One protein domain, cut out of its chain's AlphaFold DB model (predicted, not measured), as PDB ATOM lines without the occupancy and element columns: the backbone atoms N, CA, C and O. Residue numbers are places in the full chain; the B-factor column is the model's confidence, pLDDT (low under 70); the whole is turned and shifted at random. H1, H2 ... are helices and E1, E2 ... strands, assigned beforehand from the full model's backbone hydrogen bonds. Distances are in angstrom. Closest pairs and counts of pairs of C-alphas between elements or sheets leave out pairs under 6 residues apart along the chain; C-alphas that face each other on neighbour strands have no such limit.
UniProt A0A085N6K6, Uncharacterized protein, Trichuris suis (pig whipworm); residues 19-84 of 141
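Overview. This is residues 19 to 84 of the 141 residues of an uncharacterized protein of Trichuris suis (pig whipworm) (UniProt A0A085N6K6). A small three-stranded sheet, E3 E5 E4, stands about halfway along the longest axis, with helix H1 over its edge strand E4; H1, H2 and the link between them make one end, and a short two-strand hairpin, E1 and E2, with the looping stretch 19 to 35 makes the other. E2 runs on into E3 and joins the two parts, while H2 only grazes the three-stranded sheet with its residues 69 to 72. The printed part has 66 residues, with five named strands and two named helices in the order E1 E2 E3 H1 H2 E4 E5; the sheets, E3 E5 E4 and E1 E2, are both antiparallel. The class is mixed, helices and strands, with under half of the residues in named elements. The whole is compact, with a radius of gyration of the C-alphas of 10.9 A, and spans 31 by 21 by 18 A.

Arrangement. Residues 19 to 35 hold no named element. E1, residues 36 to 38, and E2, residues 41 to 43, form a hairpin, with N 36 and O 43 at 2.9 A, within hydrogen-bond range. E2 runs on into E3, residues 45 to 47, across a break of 1 residue, at 50 degrees. H1, residues 57 to 61, is on the sheet of E3, E4, residues 73 to 76, and E5, residues 79 to 83. It lies over E4 at a height over the sheet of 6.4 A; their closest C-alphas, of Asp 57 and Ala 74, are 4.3 A apart. H2, residues 67 to 72, and H1 only just touch, and only at the corner by their link, with 3 pairs of C-alphas within 8 A; the closest are those of Arg 61 and Arg 70, 5.0 A apart. E4 and E5 form a hairpin, with N 74 and O 81 at 3.0 A, within hydrogen-bond range. E5 is the inner strand; across its pair with E3, N 46 and O 82 are at 2.8 A, also within range. E3, H1 H2 and E4 make a split strand-helix-strand unit, two strands of one sheet with the helices between them along the chain and E5, antiparallel to both, between them in the sheet; its crossover is right-handed. In H1 every O i to N i+4 pair is within hydrogen-bond range; in H2 0 of 2 are, but 3 of 3 O i to N i+3 pairs are. E1 and E2 are apart from H1 and H2.

Along the chain. E1 begins at C-alpha 36, (22.825, -20.163, -31.038). H2 measures 10.3 A from first to last C-alpha, E4 9.7 A and E5 13.0 A. E5 ends at C-alpha 83, (19.201, -17.354, -25.393).

Size, cuts and confidence. The C-alphas farthest apart, of Leu 19 and Pro 66, are 31.9 A apart. The printed part has no cut, and no link is long. The mean pLDDT of the printed part is 91.2; residues 19 to 20 are under 70.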
ATOM      1  N   LEU A  19      36.207 -21.003 -32.770       55.78
ATOM      2  CA  LEU A  19      35.236 -21.683 -31.900       55.78
ATOM      3  C   LEU A  19      34.030 -20.810 -31.511       55.78
ATOM      4  O   LEU A  19      32.926 -21.334 -31.365       55.78
ATOM      5  N   ASP A  20      34.210 -19.490 -31.414       62.56
ATOM      6  CA  ASP A  20      33.170 -18.575 -30.914       62.56
ATOM      7  C   ASP A  20      32.485 -17.756 -32.017       62.56
ATOM      8  O   ASP A  20      31.555 -16.987 -31.749       62.56
ATOM      9  N   ALA A  21      32.933 -17.923 -33.268       77.69
ATOM     10  CA  ALA A  21      32.475 -17.152 -34.414       77.69
ATOM     11  C   ALA A  21      31.694 -18.015 -35.415       77.69
ATOM     12  O   ALA A  21      32.195 -18.988 -35.976       77.69
ATOM     13  N   CYS A  22      30.470 -17.602 -35.730       90.56
ATOM     14  CA  CYS A  22      29.608 -18.277 -36.697       90.56
ATOM     15  C   CYS A  22      29.442 -17.435 -37.973       90.56
ATOM     16  O   CYS A  22      28.562 -16.581 -38.111       90.56
ATOM     17  N   GLN A  23      30.338 -17.664 -38.933       81.12
ATOM     18  CA  GLN A  23      30.506 -16.797 -40.106       81.12
ATOM     19  C   GLN A  23      29.354 -16.859 -41.119       81.12
ATOM     20  O   GLN A  23      28.993 -15.834 -41.692       81.12
ATOM     21  N   THR A  24      28.748 -18.034 -41.319       84.75
ATOM     22  CA  THR A  24      27.636 -18.229 -42.276       84.75
ATOM     23  C   THR A  24      26.265 -17.974 -41.653       84.75
ATOM     24  O   THR A  24      25.241 -18.220 -42.282       84.75
ATOM     25  N   LEU A  25      26.242 -17.483 -40.407       88.00
ATOM     26  CA  LEU A  25      25.042 -17.252 -39.603       88.00
ATOM     27  C   LEU A  25      24.207 -18.516 -39.316       88.00
ATOM     28  O   LEU A  25      23.057 -18.413 -38.894       88.00
ATOM     29  N   LYS A  26      24.786 -19.706 -39.514       93.25
ATOM     30  CA  LYS A  26      24.142 -20.996 -39.246       93.25
ATOM     31  C   LYS A  26      24.355 -21.422 -37.798       93.25
ATOM     32  O   LYS A  26      25.474 -21.362 -37.286       93.25
ATOM     33  N   HIS A  27      23.294 -21.886 -37.144       95.06
ATOM     34  CA  HIS A  27      23.348 -22.316 -35.744       95.06
ATOM     35  C   HIS A  27      24.167 -23.599 -35.550       95.06
ATOM     36  O   HIS A  27      24.726 -23.812 -34.477       95.06
ATOM     37  N   GLU A  28      24.306 -24.409 -36.597       92.38
ATOM     38  CA  GLU A  28      25.088 -25.649 -36.630       92.38
ATOM     39  C   GLU A  28      26.599 -25.410 -36.527       92.38
ATOM     40  O   GLU A  28      27.328 -26.324 -36.164       92.38
ATOM     41  N   GLN A  29      27.082 -24.193 -36.814       92.88
ATOM     42  CA  GLN A  29      28.500 -23.856 -36.635       92.88
ATOM     43  C   GLN A  29      28.896 -23.744 -35.162       92.88
ATOM     44  O   GLN A  29      30.073 -23.852 -34.837       92.88
ATOM     45  N   CYS A  30      27.932 -23.503 -34.275       93.50
ATOM     46  CA  CYS A  30      28.206 -23.368 -32.857       93.50
ATOM     47  C   CYS A  30      28.315 -24.741 -32.207       93.50
ATOM     48  O   CYS A  30      27.371 -25.532 -32.279       93.50
ATOM     49  N   ILE A  31      29.430 -24.991 -31.522       89.56
ATOM     50  CA  ILE A  31      29.640 -26.212 -30.740       89.56
ATOM     51  C   ILE A  31      28.605 -26.285 -29.600       89.56
ATOM     52  O   ILE A  31      28.070 -25.272 -29.142       89.56
ATOM     53  N   GLY A  32      28.269 -27.510 -29.189       86.38
ATOM     54  CA  GLY A  32      27.292 -27.780 -28.135       86.38
ATOM     55  C   GLY A  32      25.845 -27.755 -28.631       86.38
ATOM     56  O   GLY A  32      25.530 -27.291 -29.725       86.38
ATOM     57  N   ASN A  33      24.917 -28.257 -27.817       85.56
ATOM     58  CA  ASN A  33      23.532 -28.474 -28.258       85.56
ATOM     59  C   ASN A  33      22.627 -27.243 -28.116       85.56
ATOM     60  O   ASN A  33      21.518 -27.238 -28.646       85.56
ATOM     61  N   SER A  34      23.070 -26.204 -27.404       93.12
ATOM     62  CA  SER A  34      22.215 -25.056 -27.063       93.12
ATOM     63  C   SER A  34      22.821 -23.692 -27.392       93.12
ATOM     64  O   SER A  34      22.153 -22.682 -27.216       93.12
ATOM     65  N   SER A  35      24.029 -23.636 -27.952       96.00
ATOM     66  CA  SER A  35      24.600 -22.380 -28.446       96.00
ATOM     67  C   SER A  35      23.946 -21.959 -29.762       96.00
ATOM     68  O   SER A  35      23.931 -22.738 -30.719       96.00
ATOM     69  N   LEU A  36      23.430 -20.734 -29.834       96.81
ATOM     70  CA  LEU A  36      22.825 -20.163 -31.038       96.81
ATOM     71  C   LEU A  36      23.756 -19.153 -31.696       96.81
ATOM     72  O   LEU A  36      24.304 -18.271 -31.043       96.81
ATOM     73  N   CYS A  37      23.873 -19.251 -33.015       96.62
ATOM     74  CA  CYS A  37      24.563 -18.247 -33.811       96.62
ATOM     75  C   CYS A  37      23.731 -16.965 -33.976       96.62
ATOM     76  O   CYS A  37      22.783 -16.949 -34.759       96.62
ATOM     77  N   PHE A  38      24.119 -15.867 -33.333       96.00
ATOM     78  CA  PHE A  38      23.553 -14.548 -33.606       96.00
ATOM     79  C   PHE A  38      24.636 -13.486 -33.670       96.00
ATOM     80  O   PHE A  38      25.570 -13.484 -32.882       96.00
ATOM     81  N   GLN A  39      24.482 -12.546 -34.608       93.50
ATOM     82  CA  GLN A  39      25.428 -11.438 -34.784       93.50
ATOM     83  C   GLN A  39      26.879 -11.936 -34.920       93.50
ATOM     84  O   GLN A  39      27.785 -11.313 -34.401       93.50
ATOM     85  N   ARG A  40      27.075 -13.060 -35.633       93.69
ATOM     86  CA  ARG A  40      28.360 -13.759 -35.836       93.69
ATOM     87  C   ARG A  40      29.007 -14.365 -34.590       93.69
ATOM     88  O   ARG A  40      30.095 -14.908 -34.723       93.69
ATOM     89  N   HIS A  41      28.330 -14.380 -33.449       95.38
ATOM     90  CA  HIS A  41      28.806 -15.067 -32.257       95.38
ATOM     91  C   HIS A  41      27.950 -16.277 -31.906       95.38
ATOM     92  O   HIS A  41      26.734 -16.283 -32.116       95.38
ATOM     93  N   CYS A  42      28.598 -17.286 -31.335       96.56
ATOM     94  CA  CYS A  42      27.927 -18.390 -30.672       96.56
ATOM     95  C   CYS A  42      27.568 -17.989 -29.244       96.56
ATOM     96  O   CYS A  42      28.438 -17.685 -28.440       96.56
ATOM     97  N   ILE A  43      26.270 -17.956 -28.951       96.50
ATOM     98  CA  ILE A  43      25.736 -17.406 -27.704       96.50
ATOM     99  C   ILE A  43      25.021 -18.498 -26.931       96.50
ATOM    100  O   ILE A  43      24.213 -19.235 -27.500       96.50
ATOM    101  N   ALA A  44      25.290 -18.558 -25.632       96.44
ATOM    102  CA  ALA A  44      24.692 -19.518 -24.734       96.44
ATOM    103  C   ALA A  44      23.158 -19.491 -24.770       96.44
ATOM    104  O   ALA A  44      22.515 -18.434 -24.745       96.44
ATOM    105  N   GLY A  45      22.567 -20.680 -24.783       95.88
ATOM    106  CA  GLY A  45      21.128 -20.868 -24.862       95.88
ATOM    107  C   GLY A  45      20.644 -22.043 -24.032       95.88
ATOM    108  O   GLY A  45      21.419 -22.787 -23.440       95.88
ATOM    109  N   GLU A  46      19.331 -22.204 -23.992       94.94
ATOM    110  CA  GLU A  46      18.654 -23.290 -23.293       94.94
ATOM    111  C   GLU A  46      17.429 -23.763 -24.091       94.94
ATOM    112  O   GLU A  46      16.785 -22.962 -24.785       94.94
ATOM    113  N   PRO A  47      17.105 -25.066 -24.050       94.38
ATOM    114  CA  PRO A  47      15.982 -25.609 -24.798       94.38
ATOM    115  C   PRO A  47      14.640 -25.112 -24.252       94.38
ATOM    116  O   PRO A  47      14.424 -25.043 -23.042       94.38
ATOM    117  N   LEU A  48      13.700 -24.834 -25.155       91.38
ATOM    118  CA  LEU A  48      12.299 -24.651 -24.795       91.38
ATOM    119  C   LEU A  48      11.673 -26.019 -24.518       91.38
ATOM    120  O   LEU A  48      11.671 -26.894 -25.379       91.38
ATOM    121  N   THR A  49      11.119 -26.200 -23.324       84.25
ATOM    122  CA  THR A  49      10.456 -27.453 -22.928       84.25
ATOM    123  C   THR A  49       9.073 -27.621 -23.558       84.25
ATOM    124  O   THR A  49       8.583 -28.738 -23.666       84.25
ATOM    125  N   SER A  50       8.448 -26.527 -24.002       76.00
ATOM    126  CA  SER A  50       7.090 -26.511 -24.555       76.00
ATOM    127  C   SER A  50       6.999 -26.860 -26.044       76.00
ATOM    128  O   SER A  50       5.895 -27.056 -26.546       76.00
ATOM    129  N   VAL A  51       8.125 -26.933 -26.765       75.44
ATOM    130  CA  VAL A  51       8.148 -27.221 -28.208       75.44
ATOM    131  C   VAL A  51       9.096 -28.381 -28.472       75.44
ATOM    132  O   VAL A  51      10.304 -28.274 -28.278       75.44
ATOM    133  N   THR A  52       8.536 -29.502 -28.920       70.69
ATOM    134  CA  THR A  52       9.253 -30.778 -29.033       70.69
ATOM    135  C   THR A  52      10.142 -30.881 -30.265       70.69
ATOM    136  O   THR A  52      11.178 -31.535 -30.189       70.69
ATOM    137  N   SER A  53       9.783 -30.247 -31.389       91.19
ATOM    138  CA  SER A  53      10.625 -30.264 -32.589       91.19
ATOM    139  C   SER A  53      10.460 -29.042 -33.492       91.19
ATOM    140  O   SER A  53       9.424 -28.376 -33.478       91.19
ATOM    141  N   CYS A  54      11.487 -28.754 -34.291       95.12
ATOM    142  CA  CYS A  54      11.471 -27.699 -35.299       95.12
ATOM    143  C   CYS A  54      12.311 -28.060 -36.529       95.12
ATOM    144  O   CYS A  54      13.216 -28.887 -36.472       95.12
ATOM    145  N   LYS A  55      12.028 -27.405 -37.653       95.50
ATOM    146  CA  LYS A  55      12.827 -27.465 -38.890       95.50
ATOM    147  C   LYS A  55      13.501 -26.137 -39.222       95.50
ATOM    148  O   LYS A  55      14.443 -26.103 -40.001       95.50
ATOM    149  N   ASN A  56      12.977 -25.038 -38.687       95.25
ATOM    150  CA  ASN A  56      13.473 -23.691 -38.924       95.25
ATOM    151  C   ASN A  56      13.084 -22.762 -37.770       95.25
ATOM    152  O   ASN A  56      12.182 -23.057 -36.981       95.25
ATOM    153  N   ASP A  57      13.749 -21.614 -37.707       95.88
ATOM    154  CA  ASP A  57      13.529 -20.584 -36.691       95.88
ATOM    155  C   ASP A  57      12.083 -20.107 -36.583       95.88
ATOM    156  O   ASP A  57      11.616 -19.787 -35.491       95.88
ATOM    157  N   PHE A  58      11.375 -20.029 -37.710       95.06
ATOM    158  CA  PHE A  58      10.017 -19.497 -37.746       95.06
ATOM    159  C   PHE A  58       9.065 -20.339 -36.891       95.06
ATOM    160  O   PHE A  58       8.276 -19.781 -36.128       95.06
ATOM    161  N   GLN A  59       9.197 -21.668 -36.942       95.19
ATOM    162  CA  GLN A  59       8.404 -22.574 -36.107       95.19
ATOM    163  C   GLN A  59       8.606 -22.298 -34.613       95.19
ATOM    164  O   GLN A  59       7.635 -22.251 -33.865       95.19
ATOM    165  N   CYS A  60       9.837 -22.010 -34.190       95.62
ATOM    166  CA  CYS A  60      10.132 -21.694 -32.794       95.62
ATOM    167  C   CYS A  60       9.631 -20.311 -32.349       95.62
ATOM    168  O   CYS A  60       9.573 -20.039 -31.152       95.62
ATOM    169  N   ARG A  61       9.276 -19.419 -33.283       94.62
ATOM    170  CA  ARG A  61       8.845 -18.038 -32.994       94.62
ATOM    171  C   ARG A  61       7.330 -17.847 -33.028       94.62
ATOM    172  O   ARG A  61       6.857 -16.825 -32.533       94.62
ATOM    173  N   LYS A  62       6.577 -18.787 -33.608       91.44
ATOM    174  CA  LYS A  62       5.151 -18.618 -33.938       91.44
ATOM    175  C   LYS A  62       4.286 -18.252 -32.725       91.44
ATOM    176  O   LYS A  62       3.548 -17.271 -32.791       91.44
ATOM    177  N   ASP A  63       4.475 -18.954 -31.610       88.06
ATOM    178  CA  ASP A  63       3.590 -18.883 -30.436       88.06
ATOM    179  C   ASP A  63       4.292 -18.324 -29.188       88.06
ATOM    180  O   ASP A  63       3.898 -18.561 -28.050       88.06
ATOM    181  N   VAL A  64       5.361 -17.551 -29.391       90.25
ATOM    182  CA  VAL A  64       6.113 -16.951 -28.285       90.25
ATOM    183  C   VAL A  64       5.561 -15.570 -27.961       90.25
ATOM    184  O   VAL A  64       5.524 -14.693 -28.832       90.25
ATOM    185  N   MET A  65       5.217 -15.378 -26.687       90.19
ATOM    186  CA  MET A  65       4.889 -14.087 -26.091       90.19
ATOM    187  C   MET A  65       5.740 -13.803 -24.846       90.19
ATOM    188  O   MET A  65       6.158 -14.736 -24.148       90.19
ATOM    189  N   PRO A  66       5.988 -12.516 -24.542       92.25
ATOM    190  CA  PRO A  66       5.773 -11.338 -25.400       92.25
ATOM    191  C   PRO A  66       6.624 -11.359 -26.687       92.25
ATOM    192  O   PRO A  66       7.632 -12.064 -26.762       92.25
ATOM    193  N   LEU A  67       6.211 -10.583 -27.702       93.19
ATOM    194  CA  LEU A  67       6.779 -10.596 -29.063       93.19
ATOM    195  C   LEU A  67       8.304 -10.458 -29.109       93.19
ATOM    196  O   LEU A  67       8.955 -11.110 -29.924       93.19
ATOM    197  N   TRP A  68       8.887  -9.651 -28.224       92.81
ATOM    198  CA  TRP A  68      10.330  -9.431 -28.189       92.81
ATOM    199  C   TRP A  68      11.140 -10.707 -27.941       92.81
ATOM    200  O   TRP A  68      12.238 -10.847 -28.479       92.81
ATOM    201  N   ARG A  69      10.592 -11.687 -27.204       92.12
ATOM    202  CA  ARG A  69      11.274 -12.966 -26.944       92.12
ATOM    203  C   ARG A  69      11.517 -13.766 -28.222       92.12
ATOM    204  O   ARG A  69      12.425 -14.585 -28.261       92.12
ATOM    205  N   ARG A  70      10.748 -13.522 -29.290       94.88
ATOM    206  CA  ARG A  70      10.939 -14.187 -30.592       94.88
ATOM    207  C   ARG A  70      12.317 -13.912 -31.183       94.88
ATOM    208  O   ARG A  70      12.833 -14.734 -31.935       94.88
ATOM    209  N   LEU A  71      12.916 -12.765 -30.859       95.50
ATOM    210  CA  LEU A  71      14.197 -12.349 -31.421       95.50
ATOM    211  C   LEU A  71      15.340 -13.258 -30.955       95.50
ATOM    212  O   LEU A  71      16.240 -13.557 -31.738       95.50
ATOM    213  N   SER A  72      15.286 -13.743 -29.717       95.44
ATOM    214  CA  SER A  72      16.328 -14.561 -29.094       95.44
ATOM    215  C   SER A  72      16.082 -16.069 -29.207       95.44
ATOM    216  O   SER A  72      16.743 -16.846 -28.521       95.44
ATOM    217  N   ILE A  73      15.146 -16.492 -30.064       95.56
ATOM    218  CA  ILE A  73      14.760 -17.896 -30.247       95.56
ATOM    219  C   ILE A  73      15.052 -18.354 -31.676       95.56
ATOM    220  O   ILE A  73      14.810 -17.626 -32.649       95.56
ATOM    221  N   ALA A  74      15.554 -19.579 -31.794       96.56
ATOM    222  CA  ALA A  74      15.872 -20.214 -33.064       96.56
ATOM    223  C   ALA A  74      15.777 -21.742 -32.994       96.56
ATOM    224  O   ALA A  74      15.688 -22.331 -31.914       96.56
ATOM    225  N   CYS A  75      15.787 -22.368 -34.169       96.81
ATOM    226  CA  CYS A  75      15.827 -23.813 -34.308       96.81
ATOM    227  C   CYS A  75      17.269 -24.283 -34.483       96.81
ATOM    228  O   CYS A  75      17.969 -23.816 -35.377       96.81
ATOM    229  N   LYS A  76      17.701 -25.241 -33.665       95.75
ATOM    230  CA  LYS A  76      19.005 -25.891 -33.804       95.75
ATOM    231  C   LYS A  76      18.863 -27.380 -33.554       95.75
ATOM    232  O   LYS A  76      18.281 -27.776 -32.548       95.75
ATOM    233  N   ALA A  77      19.405 -28.199 -34.458       93.75
ATOM    234  CA  ALA A  77      19.386 -29.660 -34.337       93.75
ATOM    235  C   ALA A  77      17.985 -30.216 -34.005       93.75
ATOM    236  O   ALA A  77      17.813 -31.073 -33.142       93.75
ATOM    237  N   GLY A  78      16.961 -29.662 -34.657       94.19
ATOM    238  CA  GLY A  78      15.577 -30.072 -34.460       94.19
ATOM    239  C   GLY A  78      14.916 -29.563 -33.179       94.19
ATOM    240  O   GLY A  78      13.773 -29.925 -32.932       94.19
ATOM    241  N   ARG A  79      15.583 -28.738 -32.363       94.88
ATOM    242  CA  ARG A  79      15.074 -28.250 -31.074       94.88
ATOM    243  C   ARG A  79      14.974 -26.732 -31.060       94.88
ATOM    244  O   ARG A  79      15.856 -26.035 -31.559       94.88
ATOM    245  N   CYS A  80      13.914 -26.219 -30.445       96.38
ATOM    246  CA  CYS A  80      13.795 -24.790 -30.211       96.38
ATOM    247  C   CYS A  80      14.632 -24.390 -29.005       96.38
ATOM    248  O   CYS A  80      14.445 -24.908 -27.905       96.38
ATOM    249  N   ILE A  81      15.542 -23.453 -29.222       96.50
ATOM    250  CA  ILE A  81      16.458 -22.936 -28.214       96.50
ATOM    251  C   ILE A  81      16.177 -21.442 -28.042       96.50
ATOM    252  O   ILE A  81      15.924 -20.742 -29.025       96.50
ATOM    253  N   ARG A  82      16.231 -20.948 -26.805       95.50
ATOM    254  CA  ARG A  82      16.244 -19.512 -26.492       95.50
ATOM    255  C   ARG A  82      17.597 -19.114 -25.918       95.50
ATOM    256  O   ARG A  82      18.237 -19.939 -25.277       95.50
ATOM    257  N   LEU A  83      18.016 -17.863 -26.095       96.56
ATOM    258  CA  LEU A  83      19.201 -17.354 -25.393       96.56
ATOM    259  C   LEU A  83      19.010 -17.430 -23.876       96.56
ATOM    260  O   LEU A  83      17.942 -17.088 -23.360       96.56
ATOM    261  N   LYS A  84      20.059 -17.860 -23.173       95.50
ATOM    262  CA  LYS A  84      20.070 -17.960 -21.715       95.50
ATOM    263  C   LYS A  84      20.252 -16.562 -21.126       95.50
ATOM    264  O   LYS A  84      21.281 -15.924 -21.337       95.50
TER     265      LYS A  84